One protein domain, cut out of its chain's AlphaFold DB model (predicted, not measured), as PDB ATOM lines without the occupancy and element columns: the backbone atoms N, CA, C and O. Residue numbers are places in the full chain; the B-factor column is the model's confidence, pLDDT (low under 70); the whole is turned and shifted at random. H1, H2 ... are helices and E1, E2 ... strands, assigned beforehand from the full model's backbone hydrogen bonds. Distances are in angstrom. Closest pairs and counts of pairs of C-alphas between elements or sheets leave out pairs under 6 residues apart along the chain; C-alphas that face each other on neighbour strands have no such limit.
ATOM      1  N   VAL A  19      35.427  21.797 -36.514       87.75
ATOM      2  CA  VAL A  19      36.590  21.252 -35.802       87.75
ATOM      3  C   VAL A  19      36.205  19.995 -35.028       87.75
ATOM      4  O   VAL A  19      36.956  19.023 -34.966       87.75
ATOM      5  N   LYS A  20      35.040  20.017 -34.369       89.56
ATOM      6  CA  LYS A  20      34.615  18.923 -33.491       89.56
ATOM      7  C   LYS A  20      33.115  18.928 -33.262       89.56
ATOM      8  O   LYS A  20      32.520  19.977 -33.054       89.56
ATOM      9  N   ILE A  21      32.520  17.743 -33.175       89.75
ATOM     10  CA  ILE A  21      31.168  17.569 -32.636       89.75
ATOM     11  C   ILE A  21      31.276  16.753 -31.350       89.75
ATOM     12  O   ILE A  21      31.888  15.685 -31.333       89.75
ATOM     13  N   LYS A  22      30.710  17.260 -30.254       91.38
ATOM     14  CA  LYS A  22      30.710  16.574 -28.956       91.38
ATOM     15  C   LYS A  22      29.308  16.548 -28.373       91.38
ATOM     16  O   LYS A  22      28.655  17.579 -28.275       91.38
ATOM     17  N   THR A  23      28.864  15.375 -27.944       91.38
ATOM     18  CA  THR A  23      27.546  15.207 -27.327       91.38
ATOM     19  C   THR A  23      27.603  15.521 -25.837       91.38
ATOM     20  O   THR A  23      28.370  14.914 -25.089       91.38
ATOM     21  N   TYR A  24      26.762  16.453 -25.405       90.06
ATOM     22  CA  TYR A  24      26.580  16.840 -24.013       90.06
ATOM     23  C   TYR A  24      25.288  16.261 -23.452       90.06
ATOM     24  O   TYR A  24      24.343  15.955 -24.176       90.06
ATOM     25  N   THR A  25      25.274  16.064 -22.138       90.75
ATOM     26  CA  THR A  25      24.154  15.454 -21.424       90.75
ATOM     27  C   THR A  25      23.486  16.491 -20.542       90.75
ATOM     28  O   THR A  25      24.121  17.027 -19.638       90.75
ATOM     29  N   TYR A  26      22.200  16.712 -20.773       88.12
ATOM     30  CA  TYR A  26      21.360  17.617 -20.009       88.12
ATOM     31  C   TYR A  26      20.378  16.816 -19.163       88.12
ATOM     32  O   TYR A  26      19.757  15.863 -19.639       88.12
ATOM     33  N   ASN A  27      20.266  17.188 -17.892       86.00
ATOM     34  CA  ASN A  27      19.368  16.544 -16.939       86.00
ATOM     35  C   ASN A  27      18.184  17.478 -16.639       86.00
ATOM     36  O   ASN A  27      18.367  18.697 -16.685       86.00
ATOM     37  N   PRO A  28      17.011  16.931 -16.284       83.94
ATOM     38  CA  PRO A  28      15.902  17.719 -15.754       83.94
ATOM     39  C   PRO A  28      16.297  18.514 -14.505       83.94
ATOM     40  O   PRO A  28      17.143  18.070 -13.720       83.94
ATOM     41  N   TYR A  29      15.670  19.676 -14.303       76.31
ATOM     42  CA  TYR A  29      15.879  20.486 -13.096       76.31
ATOM     43  C   TYR A  29      15.377  19.787 -11.835       76.31
ATOM     44  O   TYR A  29      16.078  19.754 -10.820       76.31
ATOM     45  N   ALA A  30      14.180  19.204 -11.903       71.06
ATOM     46  CA  ALA A  30      13.624  18.411 -10.822       71.06
ATOM     47  C   ALA A  30      14.307  17.035 -10.808       71.06
ATOM     48  O   ALA A  30      14.017  16.151 -11.611       71.06
ATOM     49  N   LYS A  31      15.278  16.863  -9.905       59.62
ATOM     50  CA  LYS A  31      16.041  15.610  -9.768       59.62
ATOM     51  C   LYS A  31      15.350  14.559  -8.896       59.62
ATOM     52  O   LYS A  31      15.779  13.413  -8.893       59.62
ATOM     53  N   THR A  32      14.333  14.945  -8.125       55.44
ATOM     54  CA  THR A  32      13.840  14.153  -6.984       55.44
ATOM     55  C   THR A  32      12.522  13.427  -7.233       55.44
ATOM     56  O   THR A  32      12.185  12.518  -6.484       55.44
ATOM     57  N   THR A  33      11.796  13.761  -8.298       56.53
ATOM     58  CA  THR A  33      10.525  13.117  -8.638       56.53
ATOM     59  C   THR A  33      10.439  12.971 -10.142       56.53
ATOM     60  O   THR A  33      10.526  13.962 -10.854       56.53
ATOM     61  N   PHE A  34      10.240  11.743 -10.626       62.22
ATOM     62  CA  PHE A  34       9.857  11.482 -12.016       62.22
ATOM     63  C   PHE A  34       8.387  11.877 -12.232       62.22
ATOM     64  O   PHE A  34       7.551  11.036 -12.551       62.22
ATOM     65  N   GLY A  35       8.071  13.136 -11.928       58.50
ATOM     66  CA  GLY A  35       6.724  13.680 -11.920       58.50
ATOM     67  C   GLY A  35       6.259  14.106 -13.306       58.50
ATOM     68  O   GLY A  35       6.907  13.858 -14.324       58.50
ATOM     69  N   TYR A  36       5.100  14.755 -13.334       62.81
ATOM     70  CA  TYR A  36       4.600  15.418 -14.531       62.81
ATOM     71  C   TYR A  36       5.366  16.730 -14.769       62.81
ATOM     72  O   TYR A  36       5.738  17.408 -13.812       62.81
ATOM     73  N   SER A  37       5.550  17.097 -16.042       67.94
ATOM     74  CA  SER A  37       6.085  18.403 -16.470       67.94
ATOM     75  C   SER A  37       7.551  18.685 -16.114       67.94
ATOM     76  O   SER A  37       7.922  19.829 -15.854       67.94
ATOM     77  N   ASP A  38       8.403  17.659 -16.123       73.44
ATOM     78  CA  ASP A  38       9.842  17.854 -15.938       73.44
ATOM     79  C   ASP A  38      10.461  18.657 -17.086       73.44
ATOM     80  O   ASP A  38      10.387  18.274 -18.253       73.44
ATOM     81  N   GLU A  39      11.127  19.757 -16.737       74.88
ATOM     82  CA  GLU A  39      11.720  20.671 -17.706       74.88
ATOM     83  C   GLU A  39      13.241  20.481 -17.807       74.88
ATOM     84  O   GLU A  39      13.963  20.438 -16.800       74.88
ATOM     85  N   ILE A  40      13.743  20.405 -19.042       79.69
ATOM     86  CA  ILE A  40      15.171  20.448 -19.361       79.69
ATOM     87  C   ILE A  40      15.431  21.764 -20.096       79.69
ATOM     88  O   ILE A  40      15.056  21.896 -21.257       79.69
ATOM     89  N   ARG A  41      16.109  22.728 -19.452       75.62
ATOM     90  CA  ARG A  41      16.541  23.962 -20.136       75.62
ATOM     91  C   ARG A  41      17.984  23.838 -20.578       75.62
ATOM     92  O   ARG A  41      18.892  23.670 -19.762       75.62
ATOM     93  N   ILE A  42      18.194  23.989 -21.875       76.94
ATOM     94  CA  ILE A  42      19.521  24.154 -22.454       76.94
ATOM     95  C   ILE A  42      19.796  25.653 -22.456       76.94
ATOM     96  O   ILE A  42      19.333  26.381 -23.327       76.94
ATOM     97  N   ARG A  43      20.512  26.138 -21.437       66.81
ATOM     98  CA  ARG A  43      20.927  27.543 -21.404       66.81
ATOM     99  C   ARG A  43      22.069  27.743 -22.395       66.81
ATOM    100  O   ARG A  43      23.177  27.260 -22.164       66.81
ATOM    101  N   ILE A  44      21.811  28.477 -23.468       63.69
ATOM    102  CA  ILE A  44      22.838  28.956 -24.397       63.69
ATOM    103  C   ILE A  44      23.445  30.219 -23.764       63.69
ATOM    104  O   ILE A  44      23.099  31.337 -24.113       63.69
ATOM    105  N   GLN A  45      24.267  30.046 -22.721       50.69
ATOM    106  CA  GLN A  45      24.849  31.178 -21.971       50.69
ATOM    107  C   GLN A  45      26.021  31.845 -22.700       50.69
ATOM    108  O   GLN A  45      26.370  32.979 -22.389       50.69
ATOM    109  N   HIS A  46      26.629  31.145 -23.657       56.56
ATOM    110  CA  HIS A  46      27.706  31.670 -24.482       56.56
ATOM    111  C   HIS A  46      27.211  31.794 -25.921       56.56
ATOM    112  O   HIS A  46      26.683  30.826 -26.470       56.56
ATOM    113  N   GLN A  47      27.442  32.958 -26.532       57.38
ATOM    114  CA  GLN A  47      27.152  33.275 -27.944       57.38
ATOM    115  C   GLN A  47      27.844  32.323 -28.948       57.38
ATOM    116  O   GLN A  47      27.529  32.314 -30.134       57.38
ATOM    117  N   ASP A  48      28.746  31.482 -28.439       64.81
ATOM    118  CA  ASP A  48      29.585  30.538 -29.171       64.81
ATOM    119  C   ASP A  48      29.059  29.093 -29.162       64.81
ATOM    120  O   ASP A  48      29.711  28.188 -29.691       64.81
ATOM    121  N   LEU A  49      27.932  28.829 -28.494       73.38
ATOM    122  CA  LEU A  49      27.418  27.472 -28.336       73.38
ATOM    123  C   LEU A  49      26.470  27.100 -29.481       73.38
ATOM    124  O   LEU A  49      25.272  27.377 -29.431       73.38
ATOM    125  N   TYR A  50      26.993  26.391 -30.481       82.38
ATOM    126  CA  TYR A  50      26.186  25.868 -31.583       82.38
ATOM    127  C   TYR A  50      25.668  24.471 -31.257       82.38
ATOM    128  O   TYR A  50      26.440  23.524 -31.088       82.38
ATOM    129  N   THR A  51      24.347  24.331 -31.169       84.94
ATOM    130  CA  THR A  51      23.683  23.057 -30.876       84.94
ATOM    131  C   THR A  51      23.031  22.494 -32.132       84.94
ATOM    132  O   THR A  51      22.480  23.230 -32.948       84.94
ATOM    133  N   LEU A  52      23.104  21.175 -32.308       85.31
ATOM    134  CA  LEU A  52      22.481  20.479 -33.432       85.31
ATOM    135  C   LEU A  52      21.242  19.720 -32.956       85.31
ATOM    136  O   LEU A  52      21.255  18.497 -32.798       85.31
ATOM    137  N   SER A  53      20.164  20.469 -32.729       83.06
ATOM    138  CA  SER A  53      18.911  19.965 -32.153       83.06
ATOM    139  C   SER A  53      18.285  18.824 -32.955       83.06
ATOM    140  O   SER A  53      17.751  17.888 -32.362       83.06
ATOM    141  N   SER A  54      18.415  18.823 -34.284       82.12
ATOM    142  CA  SER A  54      17.929  17.736 -35.152       82.12
ATOM    143  C   SER A  54      18.603  16.379 -34.905       82.12
ATOM    144  O   SER A  54      17.990  15.339 -35.132       82.12
ATOM    145  N   LYS A  55      19.846  16.362 -34.406       85.94
ATOM    146  CA  LYS A  55      20.577  15.131 -34.050       85.94
ATOM    147  C   LYS A  55      20.517  14.805 -32.558       85.94
ATOM    148  O   LYS A  55      21.206  13.894 -32.098       85.94
ATOM    149  N   SER A  56      19.735  15.556 -31.794       86.38
ATOM    150  CA  SER A  56      19.563  15.301 -30.371       86.38
ATOM    151  C   SER A  56      18.593  14.152 -30.111       86.38
ATOM    152  O   SER A  56      17.754  13.823 -30.951       86.38
ATOM    153  N   PHE A  57      18.738  13.503 -28.957       85.12
ATOM    154  CA  PHE A  57      17.884  12.385 -28.575       85.12
ATOM    155  C   PHE A  57      17.677  12.321 -27.065       85.12
ATOM    156  O   PHE A  57      18.533  12.725 -26.270       85.12
ATOM    157  N   LEU A  58      16.530  11.773 -26.674       83.06
ATOM    158  CA  LEU A  58      16.202  11.504 -25.285       83.06
ATOM    159  C   LEU A  58      16.719  10.112 -24.901       83.06
ATOM    160  O   LEU A  58      16.341   9.106 -25.493       83.06
ATOM    161  N   TYR A  59      17.582  10.060 -23.893       85.94
ATOM    162  CA  TYR A  59      18.025   8.831 -23.250       85.94
ATOM    163  C   TYR A  59      17.138   8.550 -22.040       85.94
ATOM    164  O   TYR A  59      17.077   9.363 -21.111       85.94
ATOM    165  N   VAL A  60      16.479   7.393 -22.040       82.56
ATOM    166  CA  VAL A  60      15.616   6.935 -20.950       82.56
ATOM    167  C   VAL A  60      16.100   5.574 -20.476       82.56
ATOM    168  O   VAL A  60      16.302   4.663 -21.271       82.56
ATOM    169  N   GLU A  61      16.269   5.445 -19.168       84.31
ATOM    170  CA  GLU A  61      16.632   4.206 -18.493       84.31
ATOM    171  C   GLU A  61      15.584   3.926 -17.425       84.31
ATOM    172  O   GLU A  61      15.144   4.840 -16.722       84.31
ATOM    173  N   GLY A  62      15.176   2.672 -17.286       82.06
ATOM    174  CA  GLY A  62      14.147   2.281 -16.340       82.06
ATOM    175  C   GLY A  62      14.159   0.787 -16.074       82.06
ATOM    176  O   GLY A  62      14.709   0.002 -16.841       82.06
ATOM    177  N   LYS A  63      13.522   0.397 -14.973       81.12
ATOM    178  CA  LYS A  63      13.238  -0.994 -14.642       81.12
ATOM    179  C   LYS A  63      11.797  -1.306 -15.015       81.12
ATOM    180  O   LYS A  63      10.873  -0.603 -14.611       81.12
ATOM    181  N   PHE A  64      11.621  -2.377 -15.769       77.75
ATOM    182  CA  PHE A  64      10.317  -2.941 -16.070       77.75
ATOM    183  C   PHE A  64      10.075  -4.140 -15.156       77.75
ATOM    184  O   PHE A  64      10.944  -4.996 -15.001       77.75
ATOM    185  N   SER A  65       8.923  -4.168 -14.493       73.44
ATOM    186  CA  SER A  65       8.543  -5.246 -13.581       73.44
ATOM    187  C   SER A  65       7.072  -5.584 -13.748       73.44
ATOM    188  O   SER A  65       6.243  -4.698 -13.932       73.44
ATOM    189  N   THR A  66       6.744  -6.864 -13.650       68.88
ATOM    190  CA  THR A  66       5.370  -7.360 -13.677       68.88
ATOM    191  C   THR A  66       5.070  -8.049 -12.362       68.88
ATOM    192  O   THR A  66       5.802  -8.950 -11.953       68.88
ATOM    193  N   LYS A  67       4.001  -7.629 -11.683       61.41
ATOM    194  CA  LYS A  67       3.492  -8.374 -10.529       61.41
ATOM    195  C   LYS A  67       2.606  -9.506 -11.038       61.41
ATOM    196  O   LYS A  67       1.624  -9.228 -11.720       61.41
ATOM    197  N   LYS A  68       2.940 -10.752 -10.696       57.62
ATOM    198  CA  LYS A  68       1.998 -11.872 -10.816       57.62
ATOM    199  C   LYS A  68       0.925 -11.680  -9.738       57.62
ATOM    200  O   LYS A  68       1.281 -11.413  -8.591       57.62
ATOM    201  N   ARG A  69      -0.364 -11.779 -10.075       53.38
ATOM    202  CA  ARG A  69      -1.366 -12.138  -9.060       53.38
ATOM    203  C   ARG A  69      -1.248 -13.639  -8.829       53.38
ATOM    204  O   ARG A  69      -1.144 -14.392  -9.795       53.38
ATOM    205  N   ASP A  70      -1.218 -14.034  -7.563       48.88
ATOM    206  CA  ASP A  70      -1.116 -15.428  -7.144       48.88
ATOM    207  C   ASP A  70      -2.188 -16.292  -7.821       48.88
ATOM    208  O   ASP A  70      -3.384 -16.020  -7.732       48.88
ATOM    209  N   GLY A  71      -1.733 -17.332  -8.519       49.47
ATOM    210  CA  GLY A  71      -2.574 -18.288  -9.230       49.47
ATOM    211  C   GLY A  71      -1.744 -19.096 -10.223       49.47
ATOM    212  O   GLY A  71      -1.228 -18.552 -11.193       49.47
ATOM    213  N   ASN A  72      -1.571 -20.386  -9.935       51.84
ATOM    214  CA  ASN A  72      -0.734 -21.323 -10.684       51.84
ATOM    215  C   ASN A  72      -1.084 -21.437 -12.182       51.84
ATOM    216  O   ASN A  72      -2.237 -21.306 -12.587       51.84
ATOM    217  N   THR A  73      -0.072 -21.872 -12.944       49.59
ATOM    218  CA  THR A  73      -0.109 -22.454 -14.306       49.59
ATOM    219  C   THR A  73      -0.458 -21.537 -15.484       49.59
ATOM    220  O   THR A  73      -1.618 -21.298 -15.792       49.59
ATOM    221  N   SER A  74       0.566 -21.125 -16.238       43.53
ATOM    222  CA  SER A  74       0.664 -21.258 -17.709       43.53
ATOM    223  C   SER A  74       1.997 -20.671 -18.196       43.53
ATOM    224  O   SER A  74       2.602 -19.852 -17.508       43.53
ATOM    225  N   GLU A  75       2.486 -21.179 -19.328       47.84
ATOM    226  CA  GLU A  75       3.794 -20.894 -19.930       47.84
ATOM    227  C   GLU A  75       4.170 -19.404 -19.899       47.84
ATOM    228  O   GLU A  75       3.432 -18.525 -20.343       47.84
ATOM    229  N   GLU A  76       5.342 -19.133 -19.330       45.81
ATOM    230  CA  GLU A  76       5.818 -17.796 -19.008       45.81
ATOM    231  C   GLU A  76       6.361 -17.107 -20.265       45.81
ATOM    232  O   GLU A  76       7.549 -17.176 -20.576       45.81
ATOM    233  N   TYR A  77       5.499 -16.417 -21.010       51.53
ATOM    234  CA  TYR A  77       5.985 -15.443 -21.983       51.53
ATOM    235  C   TYR A  77       6.515 -14.229 -21.211       51.53
ATOM    236  O   TYR A  77       5.744 -13.584 -20.493       51.53
ATOM    237  N   PRO A  78       7.817 -13.894 -21.315       55.81
ATOM    238  CA  PRO A  78       8.344 -12.720 -20.645       55.81
ATOM    239  C   PRO A  78       7.587 -11.494 -21.164       55.81
ATOM    240  O   PRO A  78       7.375 -11.381 -22.376       55.81
ATOM    241  N   PRO A  79       7.173 -10.576 -20.281       60.66
ATOM    242  CA  PRO A  79       6.435  -9.398 -20.697       60.66
ATOM    243  C   PRO A  79       7.313  -8.588 -21.657       60.66
ATOM    244  O   PRO A  79       8.471  -8.282 -21.361       60.66
ATOM    245  N   ARG A  80       6.780  -8.280 -22.841       61.00
ATOM    246  CA  ARG A  80       7.510  -7.564 -23.889       61.00
ATOM    247  C   ARG A  80       7.056  -6.118 -23.925       61.00
ATOM    248  O   ARG A  80       5.863  -5.828 -23.941       61.00
ATOM    249  N   LEU A  81       8.022  -5.209 -23.959       64.88
ATOM    250  CA  LEU A  81       7.750  -3.838 -24.354       64.88
ATOM    251  C   LEU A  81       7.566  -3.819 -25.869       64.88
ATOM    252  O   LEU A  81       8.374  -4.363 -26.621       64.88
ATOM    253  N   SER A  82       6.488  -3.195 -26.303       65.25
ATOM    254  CA  SER A  82       6.273  -2.840 -27.700       65.25
ATOM    255  C   SER A  82       7.359  -1.905 -28.229       65.25
ATOM    256  O   SER A  82       8.012  -1.162 -27.487       65.25
ATOM    257  N   ASN A  83       7.527  -1.923 -29.550       61.09
ATOM    258  CA  ASN A  83       8.429  -1.002 -30.217       61.09
ATOM    259  C   ASN A  83       8.007   0.454 -29.943       61.09
ATOM    260  O   ASN A  83       6.820   0.771 -29.938       61.09
ATOM    261  N   ASN A  84       8.984   1.335 -29.724       65.81
ATOM    262  CA  ASN A  84       8.782   2.752 -29.402       65.81
ATOM    263  C   ASN A  84       7.966   3.050 -28.125       65.81
ATOM    264  O   ASN A  84       7.530   4.186 -27.967       65.81
ATOM    265  N   CYS A  85       7.804   2.108 -27.184       67.88
ATOM    266  CA  CYS A  85       7.017   2.309 -25.951       67.88
ATOM    267  C   CYS A  85       7.367   3.597 -25.180       67.88
ATOM    268  O   CYS A  85       6.491   4.255 -24.628       67.88
ATOM    269  N   VAL A  86       8.647   3.982 -25.194       71.44
ATOM    270  CA  VAL A  86       9.182   5.179 -24.535       71.44
ATOM    271  C   VAL A  86       8.634   6.456 -25.159       71.44
ATOM    272  O   VAL A  86       8.407   7.418 -24.434       71.44
ATOM    273  N   ALA A  87       8.398   6.469 -26.476       66.69
ATOM    274  CA  ALA A  87       7.812   7.622 -27.142       66.69
ATOM    275  C   ALA A  87       6.478   7.962 -26.481       66.69
ATOM    276  O   ALA A  87       6.306   9.111 -26.112       66.69
ATOM    277  N   PHE A  88       5.639   6.947 -26.225       66.56
ATOM    278  CA  PHE A  88       4.283   7.031 -25.662       66.56
ATOM    279  C   PHE A  88       4.194   7.409 -24.174       66.56
ATOM    280  O   PHE A  88       3.101   7.433 -23.607       66.56
ATOM    281  N   MET A  89       5.326   7.663 -23.519       69.38
ATOM    282  CA  MET A  89       5.369   8.023 -22.101       69.38
ATOM    283  C   MET A  89       5.499   9.530 -21.863       69.38
ATOM    284  O   MET A  89       5.375   9.960 -20.715       69.38
ATOM    285  N   PHE A  90       5.781  10.329 -22.896       69.94
ATOM    286  CA  PHE A  90       6.170  11.727 -22.724       69.94
ATOM    287  C   PHE A  90       5.405  12.658 -23.656       69.94
ATOM    288  O   PHE A  90       5.335  12.457 -24.860       69.94
ATOM    289  N   GLU A  91       4.917  13.757 -23.095       74.12
ATOM    290  CA  GLU A  91       4.586  14.943 -23.874       74.12
ATOM    291  C   GLU A  91       5.854  15.798 -24.001       74.12
ATOM    292  O   GLU A  91       6.492  16.120 -22.997       74.12
ATOM    293  N   ILE A  92       6.236  16.148 -25.232       76.06
ATOM    294  CA  ILE A  92       7.423  16.970 -25.499       76.06
ATOM    295  C   ILE A  92       6.969  18.338 -25.991       76.06
ATOM    296  O   ILE A  92       6.183  18.448 -26.934       76.06
ATOM    297  N   ARG A  93       7.506  19.385 -25.364       79.69
ATOM    298  CA  ARG A  93       7.352  20.770 -25.793       79.69
ATOM    299  C   ARG A  93       8.723  21.378 -26.052       79.69
ATOM    300  O   ARG A  93       9.619  21.264 -25.220       79.69
ATOM    301  N   TYR A  94       8.861  22.029 -27.198       81.19
ATOM    302  CA  TYR A  94      10.032  22.814 -27.555       81.19
ATOM    303  C   TYR A  94       9.719  24.290 -27.355       81.19
ATOM    304  O   TYR A  94       8.800  24.819 -27.980       81.19
ATOM    305  N   GLU A  95      10.501  24.951 -26.512       81.25
ATOM    306  CA  GLU A  95      10.421  26.391 -26.279       81.25
ATOM    307  C   GLU A  95      11.781  27.030 -26.584       81.25
ATOM    308  O   GLU A  95      12.829  26.467 -26.258       81.25
ATOM    309  N   LEU A  96      11.767  28.202 -27.217       80.00
ATOM    310  CA  LEU A  96      12.944  29.038 -27.446       80.00
ATOM    311  C   LEU A  96      12.631  30.443 -26.945       80.00
ATOM    312  O   LEU A  96      11.620  31.018 -27.336       80.00
ATOM    313  N   ASP A  97      13.460  30.957 -26.036       76.06
ATOM    314  CA  ASP A  97      13.250  32.240 -25.346       76.06
ATOM    315  C   ASP A  97      11.834  32.415 -24.757       76.06
ATOM    316  O   ASP A  97      11.283  33.512 -24.708       76.06
ATOM    317  N   GLY A  98      11.227  31.312 -24.300       74.00
ATOM    318  CA  GLY A  98       9.873  31.288 -23.731       74.00
ATOM    319  C   GLY A  98       8.735  31.245 -24.760       74.00
ATOM    320  O   GLY A  98       7.572  31.189 -24.371       74.00
ATOM    321  N   MET A  99       9.037  31.237 -26.062       79.25
ATOM    322  CA  MET A  99       8.048  31.011 -27.118       79.25
ATOM    323  C   MET A  99       7.957  29.524 -27.475       79.25
ATOM    324  O   MET A  99       8.963  28.895 -27.810       79.25
ATOM    325  N   GLU A 100       6.744  28.962 -27.454       80.75
ATOM    326  CA  GLU A 100       6.490  27.579 -27.877       80.75
ATOM    327  C   GLU A 100       6.705  27.435 -29.392       80.75
ATOM    328  O   GLU A 100       5.953  27.972 -30.209       80.75
ATOM    329  N   ILE A 101       7.744  26.690 -29.771       81.19
ATOM    330  CA  ILE A 101       8.020  26.329 -31.162       81.19
ATOM    331  C   ILE A 101       7.090  25.201 -31.583       81.19
ATOM    332  O   ILE A 101       6.498  25.249 -32.658       81.19
ATOM    333  N   ASP A 102       6.987  24.152 -30.777       79.50
ATOM    334  CA  ASP A 102       6.227  22.959 -31.127       79.50
ATOM    335  C   ASP A 102       5.848  22.182 -29.872       79.50
ATOM    336  O   ASP A 102       6.586  22.174 -28.882       79.50
ATOM    337  N   ARG A 103       4.703  21.508 -29.925       78.12
ATOM    338  CA  ARG A 103       4.179  20.723 -28.814       78.12
ATOM    339  C   ARG A 103       3.558  19.443 -29.337       78.12
ATOM    340  O   ARG A 103       2.583  19.481 -30.082       78.12
ATOM    341  N   SER A 104       4.088  18.311 -28.887       72.31
ATOM    342  CA  SER A 104       3.584  16.993 -29.252       72.31
ATOM    343  C   SER A 104       2.769  16.399 -28.107       72.31
ATOM    344  O   SER A 104       3.309  15.817 -27.168       72.31
ATOM    345  N   ARG A 105       1.447  16.598 -28.175       60.53
ATOM    346  CA  ARG A 105       0.487  16.322 -27.087       60.53
ATOM    347  C   ARG A 105       0.006  14.865 -27.016       60.53
ATOM    348  O   ARG A 105      -0.556  14.458 -26.007       60.53
ATOM    349  N   ASN A 106       0.234  14.075 -28.066       54.88
ATOM    350  CA  ASN A 106      -0.374  12.745 -28.204       54.88
ATOM    351  C   ASN A 106       0.585  11.585 -27.920       54.88
ATOM    352  O   ASN A 106       0.142  10.447 -27.826       54.88
ATOM    353  N   VAL A 107       1.876  11.846 -27.725       56.34
ATOM    354  CA  VAL A 107       2.872  10.795 -27.464       56.34
ATOM    355  C   VAL A 107       2.861  10.355 -25.990       56.34
ATOM    356  O   VAL A 107       3.856   9.896 -25.477       56.34
ATOM    357  N   GLY A 108       1.760  10.507 -25.253       50.84
ATOM    358  CA  GLY A 108       1.791  10.390 -23.787       50.84
ATOM    359  C   GLY A 108       0.534   9.850 -23.116       50.84
ATOM    360  O   GLY A 108       0.464   9.861 -21.888       50.84
ATOM    361  N   ILE A 109      -0.500   9.442 -23.860       52.88
ATOM    362  CA  ILE A 109      -1.803   9.178 -23.237       52.88
ATOM    363  C   ILE A 109      -1.803   7.816 -22.530       52.88
ATOM    364  O   ILE A 109      -1.641   6.754 -23.130       52.88
ATOM    365  N   THR A 110      -2.063   7.869 -21.226       41.41
ATOM    366  CA  THR A 110      -2.109   6.784 -20.232       41.41
ATOM    367  C   THR A 110      -2.982   5.574 -20.618       41.41
ATOM    368  O   THR A 110      -2.791   4.488 -20.069       41.41
ATOM    369  N   SER A 111      -3.914   5.710 -21.570       47.28
ATOM    370  CA  SER A 111      -4.703   4.590 -22.115       47.28
ATOM    371  C   SER A 111      -3.869   3.640 -22.984       47.28
ATOM    372  O   SER A 111      -4.148   2.443 -23.024       47.28
ATOM    373  N   MET A 112      -2.803   4.135 -23.616       48.12
ATOM    374  CA  MET A 112      -1.970   3.366 -24.541       48.12
ATOM    375  C   MET A 112      -0.964   2.465 -23.834       48.12
ATOM    376  O   MET A 112      -0.676   1.383 -24.330       48.12
ATOM    377  N   ILE A 113      -0.459   2.850 -22.658       50.19
ATOM    378  CA  ILE A 113       0.507   2.038 -21.891       50.19
ATOM    379  C   ILE A 113      -0.095   0.672 -21.515       50.19
ATOM    380  O   ILE A 113       0.611  -0.336 -21.529       50.19
ATOM    381  N   LYS A 114      -1.411   0.616 -21.251       43.00
ATOM    382  CA  LYS A 114      -2.132  -0.644 -21.002       43.00
ATOM    383  C   LYS A 114      -2.195  -1.543 -22.246       43.00
ATOM    384  O   LYS A 114      -2.029  -2.749 -22.104       43.00
ATOM    385  N   ASN A 115      -2.358  -0.970 -23.442       40.88
ATOM    386  CA  ASN A 115      -2.338  -1.710 -24.713       40.88
ATOM    387  C   ASN A 115      -0.912  -2.060 -25.187       40.88
ATOM    388  O   ASN A 115      -0.704  -3.088 -25.820       40.88
ATOM    389  N   PHE A 116       0.094  -1.248 -24.856       47.12
ATOM    390  CA  PHE A 116       1.471  -1.405 -25.344       47.12
ATOM    391  C   PHE A 116       2.277  -2.511 -24.664       47.12
ATOM    392  O   PHE A 116       3.273  -2.963 -25.229       47.12
ATOM    393  N   VAL A 117       1.869  -2.948 -23.475       45.12
ATOM    394  CA  VAL A 117       2.384  -4.180 -22.850       45.12
ATOM    395  C   VAL A 117       1.725  -5.425 -23.470       45.12
ATOM    396  O   VAL A 117       2.203  -6.541 -23.290       45.12
ATOM    397  N   LEU A 118       0.654  -5.238 -24.248       43.66
ATOM    398  CA  LEU A 118      -0.297  -6.275 -24.633       43.66
ATOM    399  C   LEU A 118      -0.319  -6.561 -26.146       43.66
ATOM    400  O   LEU A 118      -1.383  -6.812 -26.702       43.66
ATOM    401  N   LEU A 119       0.827  -6.525 -26.840       41.91
ATOM    402  CA  LEU A 119       0.865  -6.805 -28.290       41.91
ATOM    403  C   LEU A 119       1.653  -8.044 -28.713       41.91
ATOM    404  O   LEU A 119       2.048  -8.174 -29.867       41.91
ATOM    405  N   THR A 120       1.794  -9.014 -27.814       36.75
ATOM    406  CA  THR A 120       1.982 -10.408 -28.223       36.75
ATOM    407  C   THR A 120       1.208 -11.310 -27.280       36.75
ATOM    408  O   THR A 120       1.512 -11.348 -26.089       36.75
ATOM    409  N   THR A 121       0.282 -12.075 -27.856       37.66
ATOM    410  CA  THR A 121      -0.551 -13.137 -27.261       37.66
ATOM    411  C   THR A 121      -1.967 -12.690 -26.901       37.66
ATOM    412  O   THR A 121      -2.254 -12.158 -25.835       37.66
ATOM    413  N   SER A 122      -2.880 -12.992 -27.821       40.56
ATOM    414  CA  SER A 122      -4.336 -12.831 -27.754       40.56
ATOM    415  C   SER A 122      -5.037 -13.648 -26.658       40.56
ATOM    416  O   SER A 122      -6.261 -13.721 -26.646       40.56
ATOM    417  N   LYS A 123      -4.313 -14.257 -25.719       46.09
ATOM    418  CA  LYS A 123      -4.881 -15.005 -24.595       46.09
ATOM    419  C   LYS A 123      -3.879 -15.022 -23.450       46.09
ATOM    420  O   LYS A 123      -2.942 -15.799 -23.532       46.09
ATOM    421  N   SER A 124      -4.116 -14.191 -22.429       37.06
ATOM    422  CA  SER A 124      -3.727 -14.352 -21.010       37.06
ATOM    423  C   SER A 124      -3.238 -13.020 -20.429       37.06
ATOM    424  O   SER A 124      -2.339 -12.421 -21.001       37.06
ATOM    425  N   ILE A 125      -3.663 -12.465 -19.300       44.47
ATOM    426  CA  ILE A 125      -4.692 -12.710 -18.288       44.47
ATOM    427  C   ILE A 125      -4.915 -11.300 -17.692       44.47
ATOM    428  O   ILE A 125      -3.972 -10.513 -17.577       44.47
ATOM    429  N   GLU A 126      -6.129 -10.996 -17.245       45.12
ATOM    430  CA  GLU A 126      -6.541  -9.806 -16.477       45.12
ATOM    431  C   GLU A 126      -5.809  -9.608 -15.118       45.12
ATOM    432  O   GLU A 126      -6.334  -8.981 -14.196       45.12
ATOM    433  N   SER A 127      -4.603 -10.159 -14.941       46.31
ATOM    434  CA  SER A 127      -3.962 -10.360 -13.638       46.31
ATOM    435  C   SER A 127      -2.535  -9.831 -13.512       46.31
ATOM    436  O   SER A 127      -1.964  -9.932 -12.429       46.31
ATOM    437  N   THR A 128      -1.959  -9.240 -14.560       52.81
ATOM    438  CA  THR A 128      -0.604  -8.682 -14.483       52.81
ATOM    439  C   THR A 128      -0.661  -7.165 -14.562       52.81
ATOM    440  O   THR A 128      -1.052  -6.607 -15.580       52.81
ATOM    441  N   GLU A 129      -0.265  -6.486 -13.486       58.34
ATOM    442  CA  GLU A 129      -0.056  -5.037 -13.502       58.34
ATOM    443  C   GLU A 129       1.396  -4.755 -13.909       58.34
ATOM    444  O   GLU A 129       2.314  -4.970 -13.102       58.34
ATOM    445  N   PRO A 130       1.647  -4.312 -15.156       66.81
ATOM    446  CA  PRO A 130       2.974  -3.884 -15.556       66.81
ATOM    447  C   PRO A 130       3.327  -2.572 -14.864       66.81
ATOM    448  O   PRO A 130       2.598  -1.584 -14.928       66.81
ATOM    449  N   LYS A 131       4.493  -2.553 -14.224       70.81
ATOM    450  CA  LYS A 131       5.058  -1.379 -13.573       70.81
ATOM    451  C   LYS A 131       6.386  -1.031 -14.234       70.81
ATOM    452  O   LYS A 131       7.373  -1.755 -14.090       70.81
ATOM    453  N   ILE A 132       6.401   0.101 -14.933       75.88
ATOM    454  CA  ILE A 132       7.618   0.736 -15.444       75.88
ATOM    455  C   ILE A 132       8.054   1.783 -14.418       75.88
ATOM    456  O   ILE A 132       7.307   2.706 -14.105       75.88
ATOM    457  N   THR A 133       9.264   1.643 -13.886       77.25
ATOM    458  CA  THR A 133       9.896   2.658 -13.036       77.25
ATOM    459  C   THR A 133      11.062   3.273 -13.787       77.25
ATOM    460  O   THR A 133      12.033   2.581 -14.086       77.25
ATOM    461  N   LEU A 134      10.973   4.563 -14.089       79.25
ATOM    462  CA  LEU A 134      12.066   5.300 -14.709       79.25
ATOM    463  C   LEU A 134      13.181   5.534 -13.683       79.25
ATOM    464  O   LEU A 134      12.917   5.911 -12.546       79.25
ATOM    465  N   LEU A 135      14.418   5.281 -14.097       80.75
ATOM    466  CA  LEU A 135      15.633   5.465 -13.303       80.75
ATOM    467  C   LEU A 135      16.428   6.680 -13.778       80.75
ATOM    468  O   LEU A 135      17.097   7.336 -12.983       80.75
ATOM    469  N   LYS A 136      16.373   6.989 -15.078       83.50
ATOM    470  CA  LYS A 136      17.153   8.074 -15.672       83.50
ATOM    471  C   LYS A 136      16.449   8.636 -16.895       83.50
ATOM    472  O   LYS A 136      15.955   7.890 -17.733       83.50
ATOM    473  N   ARG A 137      16.443   9.960 -17.013       82.94
ATOM    474  CA  ARG A 137      16.048  10.679 -18.229       82.94
ATOM    475  C   ARG A 137      17.076  11.757 -18.493       82.94
ATOM    476  O   ARG A 137      17.373  12.550 -17.602       82.94
ATOM    477  N   GLN A 138      17.641  11.759 -19.689       86.94
ATOM    478  CA  GLN A 138      18.662  12.717 -20.082       86.94
ATOM    479  C   GLN A 138      18.466  13.124 -21.526       86.94
ATOM    480  O   GLN A 138      18.291  12.272 -22.391       86.94
ATOM    481  N   TRP A 139      18.587  14.412 -21.805       88.06
ATOM    482  CA  TRP A 139      18.662  14.888 -23.174       88.06
ATOM    483  C   TRP A 139      20.119  14.895 -23.628       88.06
ATOM    484  O   TRP A 139      20.981  15.496 -22.982       88.06
ATOM    485  N   LYS A 140      20.419  14.207 -24.726       89.56
ATOM    486  CA  LYS A 140      21.754  14.165 -25.325       89.56
ATOM    487  C   LYS A 140      21.769  15.131 -26.503       89.56
ATOM    488  O   LYS A 140      21.111  14.891 -27.511       89.56
ATOM    489  N   MET A 141      22.499  16.234 -26.360       89.06
ATOM    490  CA  MET A 141      22.566  17.309 -27.353       89.06
ATOM    491  C   MET A 141      23.969  17.385 -27.968       89.06
ATOM    492  O   MET A 141      24.941  17.582 -27.234       89.06
ATOM    493  N   PRO A 142      24.115  17.241 -29.294       90.94
ATOM    494  CA  PRO A 142      25.384  17.468 -29.974       90.94
ATOM    495  C   PRO A 142      25.708  18.959 -30.044       90.94
ATOM    496  O   PRO A 142      24.895  19.761 -30.500       90.94
ATOM    497  N   HIS A 143      26.910  19.319 -29.608       89.69
ATOM    498  CA  HIS A 143      27.473  20.654 -29.762       89.69
ATOM    499  C   HIS A 143      28.510  20.634 -30.872       89.69
ATOM    500  O   HIS A 143      29.375  19.752 -30.899       89.69
ATOM    501  N   VAL A 144      28.419  21.608 -31.765       88.94
ATOM    502  CA  VAL A 144      29.306  21.777 -32.909       88.94
ATOM    503  C   VAL A 144      30.307  22.877 -32.578       88.94
ATOM    504  O   VAL A 144      29.934  23.996 -32.242       88.94
ATOM    505  N   VAL A 145      31.589  22.547 -32.664       87.88
ATOM    506  CA  VAL A 145      32.701  23.486 -32.534       87.88
ATOM    507  C   VAL A 145      33.157  23.837 -33.940       87.88
ATOM    508  O   VAL A 145      33.597  22.964 -34.690       87.88
ATOM    509  N   LEU A 146      33.013  25.109 -34.290       88.50
ATOM    510  CA  LEU A 146      33.476  25.667 -35.556       88.50
ATOM    511  C   LEU A 146      34.907  26.186 -35.416       88.50
ATOM    512  O   LEU A 146      35.366  26.455 -34.306       88.50
ATOM    513  N   ASN A 147      35.591  26.352 -36.545       89.81
ATOM    514  CA  ASN A 147      36.854  27.087 -36.573       89.81
ATOM    515  C   ASN A 147      36.628  28.594 -36.319       89.81
ATOM    516  O   ASN A 147      35.506  29.094 -36.446       89.81
ATOM    517  N   ASP A 148      37.691  29.328 -35.986       88.31
ATOM    518  CA  ASP A 148      37.575  30.730 -35.557       88.31
ATOM    519  C   ASP A 148      36.991  31.651 -36.640       88.31
ATOM    520  O   ASP A 148      36.213  32.556 -36.336       88.31
ATOM    521  N   VAL A 149      37.289  31.389 -37.917       88.94
ATOM    522  CA  VAL A 149      36.779  32.182 -39.047       88.94
ATOM    523  C   VAL A 149      35.261  32.039 -39.182       88.94
ATOM    524  O   VAL A 149      34.539  33.036 -39.253       88.94
ATOM    525  N   ASN A 150      34.754  30.805 -39.181       87.38
ATOM    526  CA  ASN A 150      33.318  30.544 -39.301       87.38
ATOM    527  C   ASN A 150      32.566  30.948 -38.038       87.38
ATOM    528  O   ASN A 150      31.452  31.460 -38.129       87.38
ATOM    529  N   LYS A 151      33.193  30.779 -36.873       86.56
ATOM    530  CA  LYS A 151      32.673  31.263 -35.598       86.56
ATOM    531  C   LYS A 151      32.458  32.777 -35.636       86.56
ATOM    532  O   LYS A 151      31.346  33.235 -35.398       86.56
ATOM    533  N   LEU A 152      33.469  33.554 -36.035       87.06
ATOM    534  CA  LEU A 152      33.349  35.010 -36.193       87.06
ATOM    535  C   LEU A 152      32.283  35.401 -37.223       87.06
ATOM    536  O   LEU A 152      31.510  36.330 -36.992       87.06
ATOM    537  N   SER A 153      32.207  34.694 -38.352       85.69
ATOM    538  CA  SER A 153      31.179  34.939 -39.371       85.69
ATOM    539  C   SER A 153      29.762  34.713 -38.832       85.69
ATOM    540  O   SER A 153      28.844  35.487 -39.116       85.69
ATOM    541  N   LEU A 154      29.569  33.660 -38.040       82.06
ATOM    542  CA  LEU A 154      28.276  33.333 -37.453       82.06
ATOM    543  C   LEU A 154      27.897  34.313 -36.332       82.06
ATOM    544  O   LEU A 154      26.744  34.737 -36.279       82.06
ATOM    545  N   LEU A 155      28.863  34.764 -35.524       84.12
ATOM    546  CA  LEU A 155      28.671  35.838 -34.538       84.12
ATOM    547  C   LEU A 155      28.218  37.148 -35.196       84.12
ATOM    548  O   LEU A 155      27.198  37.709 -34.808       84.12
ATOM    549  N   ARG A 156      28.883  37.577 -36.277       85.56
ATOM    550  CA  ARG A 156      28.450  38.755 -37.055       85.56
ATOM    551  C   ARG A 156      27.043  38.591 -37.625       85.56
ATOM    552  O   ARG A 156      26.290  39.556 -37.724       85.56
ATOM    553  N   THR A 157      26.670  37.370 -38.006       82.44
ATOM    554  CA  THR A 157      25.324  37.076 -38.517       82.44
ATOM    555  C   THR A 157      24.271  37.226 -37.414       82.44
ATOM    556  O   THR A 157      23.235  37.848 -37.657       82.44
ATOM    557  N   LEU A 158      24.555  36.735 -36.203       80.69
ATOM    558  CA  LEU A 158      23.708  36.915 -35.016       80.69
ATOM    559  C   LEU A 158      23.537  38.398 -34.651       80.69
ATOM    560  O   LEU A 158      22.419  38.842 -34.396       80.69
ATOM    561  N   GLU A 159      24.625  39.170 -34.670       83.38
ATOM    562  CA  GLU A 159      24.610  40.614 -34.382       83.38
ATOM    563  C   GLU A 159      23.874  41.423 -35.451       83.38
ATOM    564  O   GLU A 159      23.209  42.406 -35.143       83.38
ATOM    565  N   SER A 160      23.937  40.994 -36.714       85.00
ATOM    566  CA  SER A 160      23.255  41.676 -37.820       85.00
ATOM    567  C   SER A 160      21.726  41.551 -37.791       85.00
ATOM    568  O   SER A 160      21.055  42.122 -38.650       85.00
ATOM    569  N   GLY A 161      21.161  40.774 -36.858       80.19
ATOM    570  CA  GLY A 161      19.719  40.531 -36.790       80.19
ATOM    571  C   GLY A 161      19.186  39.758 -37.985       80.19
ATOM    572  O   GLY A 161      18.013  39.888 -38.336       80.19
ATOM    573  N   ARG A 162      20.039  38.979 -38.655       84.75
ATOM    574  CA  ARG A 162      19.600  38.110 -39.741       84.75
ATOM    575  C   ARG A 162      18.827  36.927 -39.182       84.75
ATOM    576  O   ARG A 162      19.074  36.422 -38.093       84.75
ATOM    577  N   TYR A 163      17.884  36.486 -39.991       82.12
ATOM    578  CA  TYR A 163      17.100  35.295 -39.751       82.12
ATOM    579  C   TYR A 163      17.977  34.043 -39.903       82.12
ATOM    580  O   TYR A 163      18.540  33.794 -40.969       82.12
ATOM    581  N   VAL A 225      12.838  29.537 -38.668       86.19
ATOM    582  CA  VAL A 225      13.658  30.715 -38.867       86.19
ATOM    583  C   VAL A 225      13.535  31.593 -37.636       86.19
ATOM    584  O   VAL A 225      12.429  31.963 -37.249       86.19
ATOM    585  N   TYR A 226      14.660  31.918 -37.020       84.38
ATOM    586  CA  TYR A 226      14.728  32.678 -35.780       84.38
ATOM    587  C   TYR A 226      15.558  33.939 -35.960       84.38
ATOM    588  O   TYR A 226      16.593  33.925 -36.618       84.38
ATOM    589  N   ASN A 227      15.103  35.034 -35.366       83.19
ATOM    590  CA  ASN A 227      15.833  36.288 -35.322       83.19
ATOM    591  C   ASN A 227      16.265  36.584 -33.881       83.19
ATOM    592  O   ASN A 227      15.415  36.853 -33.036       83.19
ATOM    593  N   SER A 228      17.575  36.587 -33.631       73.81
ATOM    594  CA  SER A 228      18.168  36.769 -32.297       73.81
ATOM    595  C   SER A 228      17.996  38.160 -31.689       73.81
ATOM    596  O   SER A 228      18.151  38.306 -30.484       73.81
ATOM    597  N   LEU A 229      17.705  39.195 -32.487       78.25
ATOM    598  CA  LEU A 229      17.508  40.556 -31.967       78.25
ATOM    599  C   LEU A 229      16.056  40.826 -31.573       78.25
ATOM    600  O   LEU A 229      15.787  41.570 -30.637       78.25
ATOM    601  N   THR A 230      15.117  40.254 -32.322       80.56
ATOM    602  CA  THR A 230      13.677  40.510 -32.149       80.56
ATOM    603  C   THR A 230      12.948  39.369 -31.449       80.56
ATOM    604  O   THR A 230      11.762  39.500 -31.159       80.56
ATOM    605  N   ASN A 231      13.631  38.245 -31.203       75.38
ATOM    606  CA  ASN A 231      13.075  36.984 -30.702       75.38
ATOM    607  C   ASN A 231      11.909  36.439 -31.543       75.38
ATOM    608  O   ASN A 231      11.111  35.629 -31.082       75.38
ATOM    609  N   VAL A 232      11.805  36.865 -32.805       80.94
ATOM    610  CA  VAL A 232      10.748  36.411 -33.709       80.94
ATOM    611  C   VAL A 232      11.105  35.037 -34.265       80.94
ATOM    612  O   VAL A 232      12.152  34.857 -34.890       80.94
ATOM    613  N   ILE A 233      10.185  34.087 -34.096       81.19
ATOM    614  CA  ILE A 233      10.258  32.739 -34.668       81.19
ATOM    615  C   ILE A 233       9.221  32.617 -35.785       81.19
ATOM    616  O   ILE A 233       8.048  32.940 -35.605       81.19
ATOM    617  N   ARG A 234       9.641  32.111 -36.947       81.44
ATOM    618  CA  ARG A 234       8.766  31.779 -38.077       81.44
ATOM    619  C   ARG A 234       8.927  30.306 -38.426       81.44
ATOM    620  O   ARG A 234      10.045  29.836 -38.622       81.44
ATOM    621  N   LYS A 235       7.820  29.573 -38.525       70.88
ATOM    622  CA  LYS A 235       7.833  28.202 -39.051       70.88
ATOM    623  C   LYS A 235       7.928  28.261 -40.573       70.88
ATOM    624  O   LYS A 235       7.162  28.998 -41.191       70.88
ATOM    625  N   ILE A 236       8.852  27.503 -41.159       65.81
ATOM    626  CA  ILE A 236       8.810  27.232 -42.597       65.81
ATOM    627  C   ILE A 236       7.783  26.107 -42.776       65.81
ATOM    628  O   ILE A 236       7.929  25.054 -42.153       65.81
TER     629      ILE A 236
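What this domain is: This is residues 19 to 163 and 225 to 236 of the 237 residues of an uncharacterized protein of Trachymyrmex septentrionalis (UniProt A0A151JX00). A long, loose rod is built along one very long strand, E5, with E1 paired to one half and E2 to the other in a three-stranded ribbon; the hairpin of E3 and E4 runs separately beside it. H2 follows at one end of E5 and leads across a cut to the small hairpin of E6 and E7, while long loops fill much of the rest. The printed part has 157 residues, 76 of them, under half, in named elements, in the order E1 E2 E3 E4 H1 E5 H2 E6 E7: class mixed. The largest sheet, E1 - E5 - E2, is antiparallel; the radius of gyration of the C-alphas is 21.6 A, and the spans are 72 by 30 by 29 A.

Where its parts are: E1, residues 19 to 26, begins at C-alpha 19 (36.590, 21.252, -35.802) and measures 22.2 A. E2 is residues 57 to 68, 34.0 A; E3 92 to 96; E4 99 to 104; H1 110 to 116. E5, residues 128 to 146, measures 52.8 A. H2 is 148 to 159, E6 225 to 227, and E7 232 to 235, ending at (7.833, 28.202, -39.051).

How they stand to each other: E1 and E5 are antiparallel, with N 22 and O 143 2.9 A apart. E5 and E2 are antiparallel, with N 59 and O 138 2.8 A apart. The sheet is twisted, its C-alphas up to 4.3 A off the best plane. Hairpin E3 and E4 has N 94 and O 102 at 2.8 A; hairpin E6 and E7 has N 225 and O 234 at 2.8 A. E3 and E5 are apart. H1 and H2 are only just not on the sheet, each with 4 pairs of C-alphas within 10 A. Every O i to N i+4 pair is within hydrogen-bond range in H2; H1 has 1 of 3, and 2 of 4 O i to N i+3.

The domain as a whole: The C-alphas of Asn 72 and Ser 160 are farthest apart, 72.7 A. Residues 164 to 224 are not printed; the gap is 5.8 A between C-alphas 163 and 225. The links E1 to E2, E2 to E3 and H1 to E5 are long. Confidence is under 70 in 64 residues, among them 66 to 85 and 105 to 130.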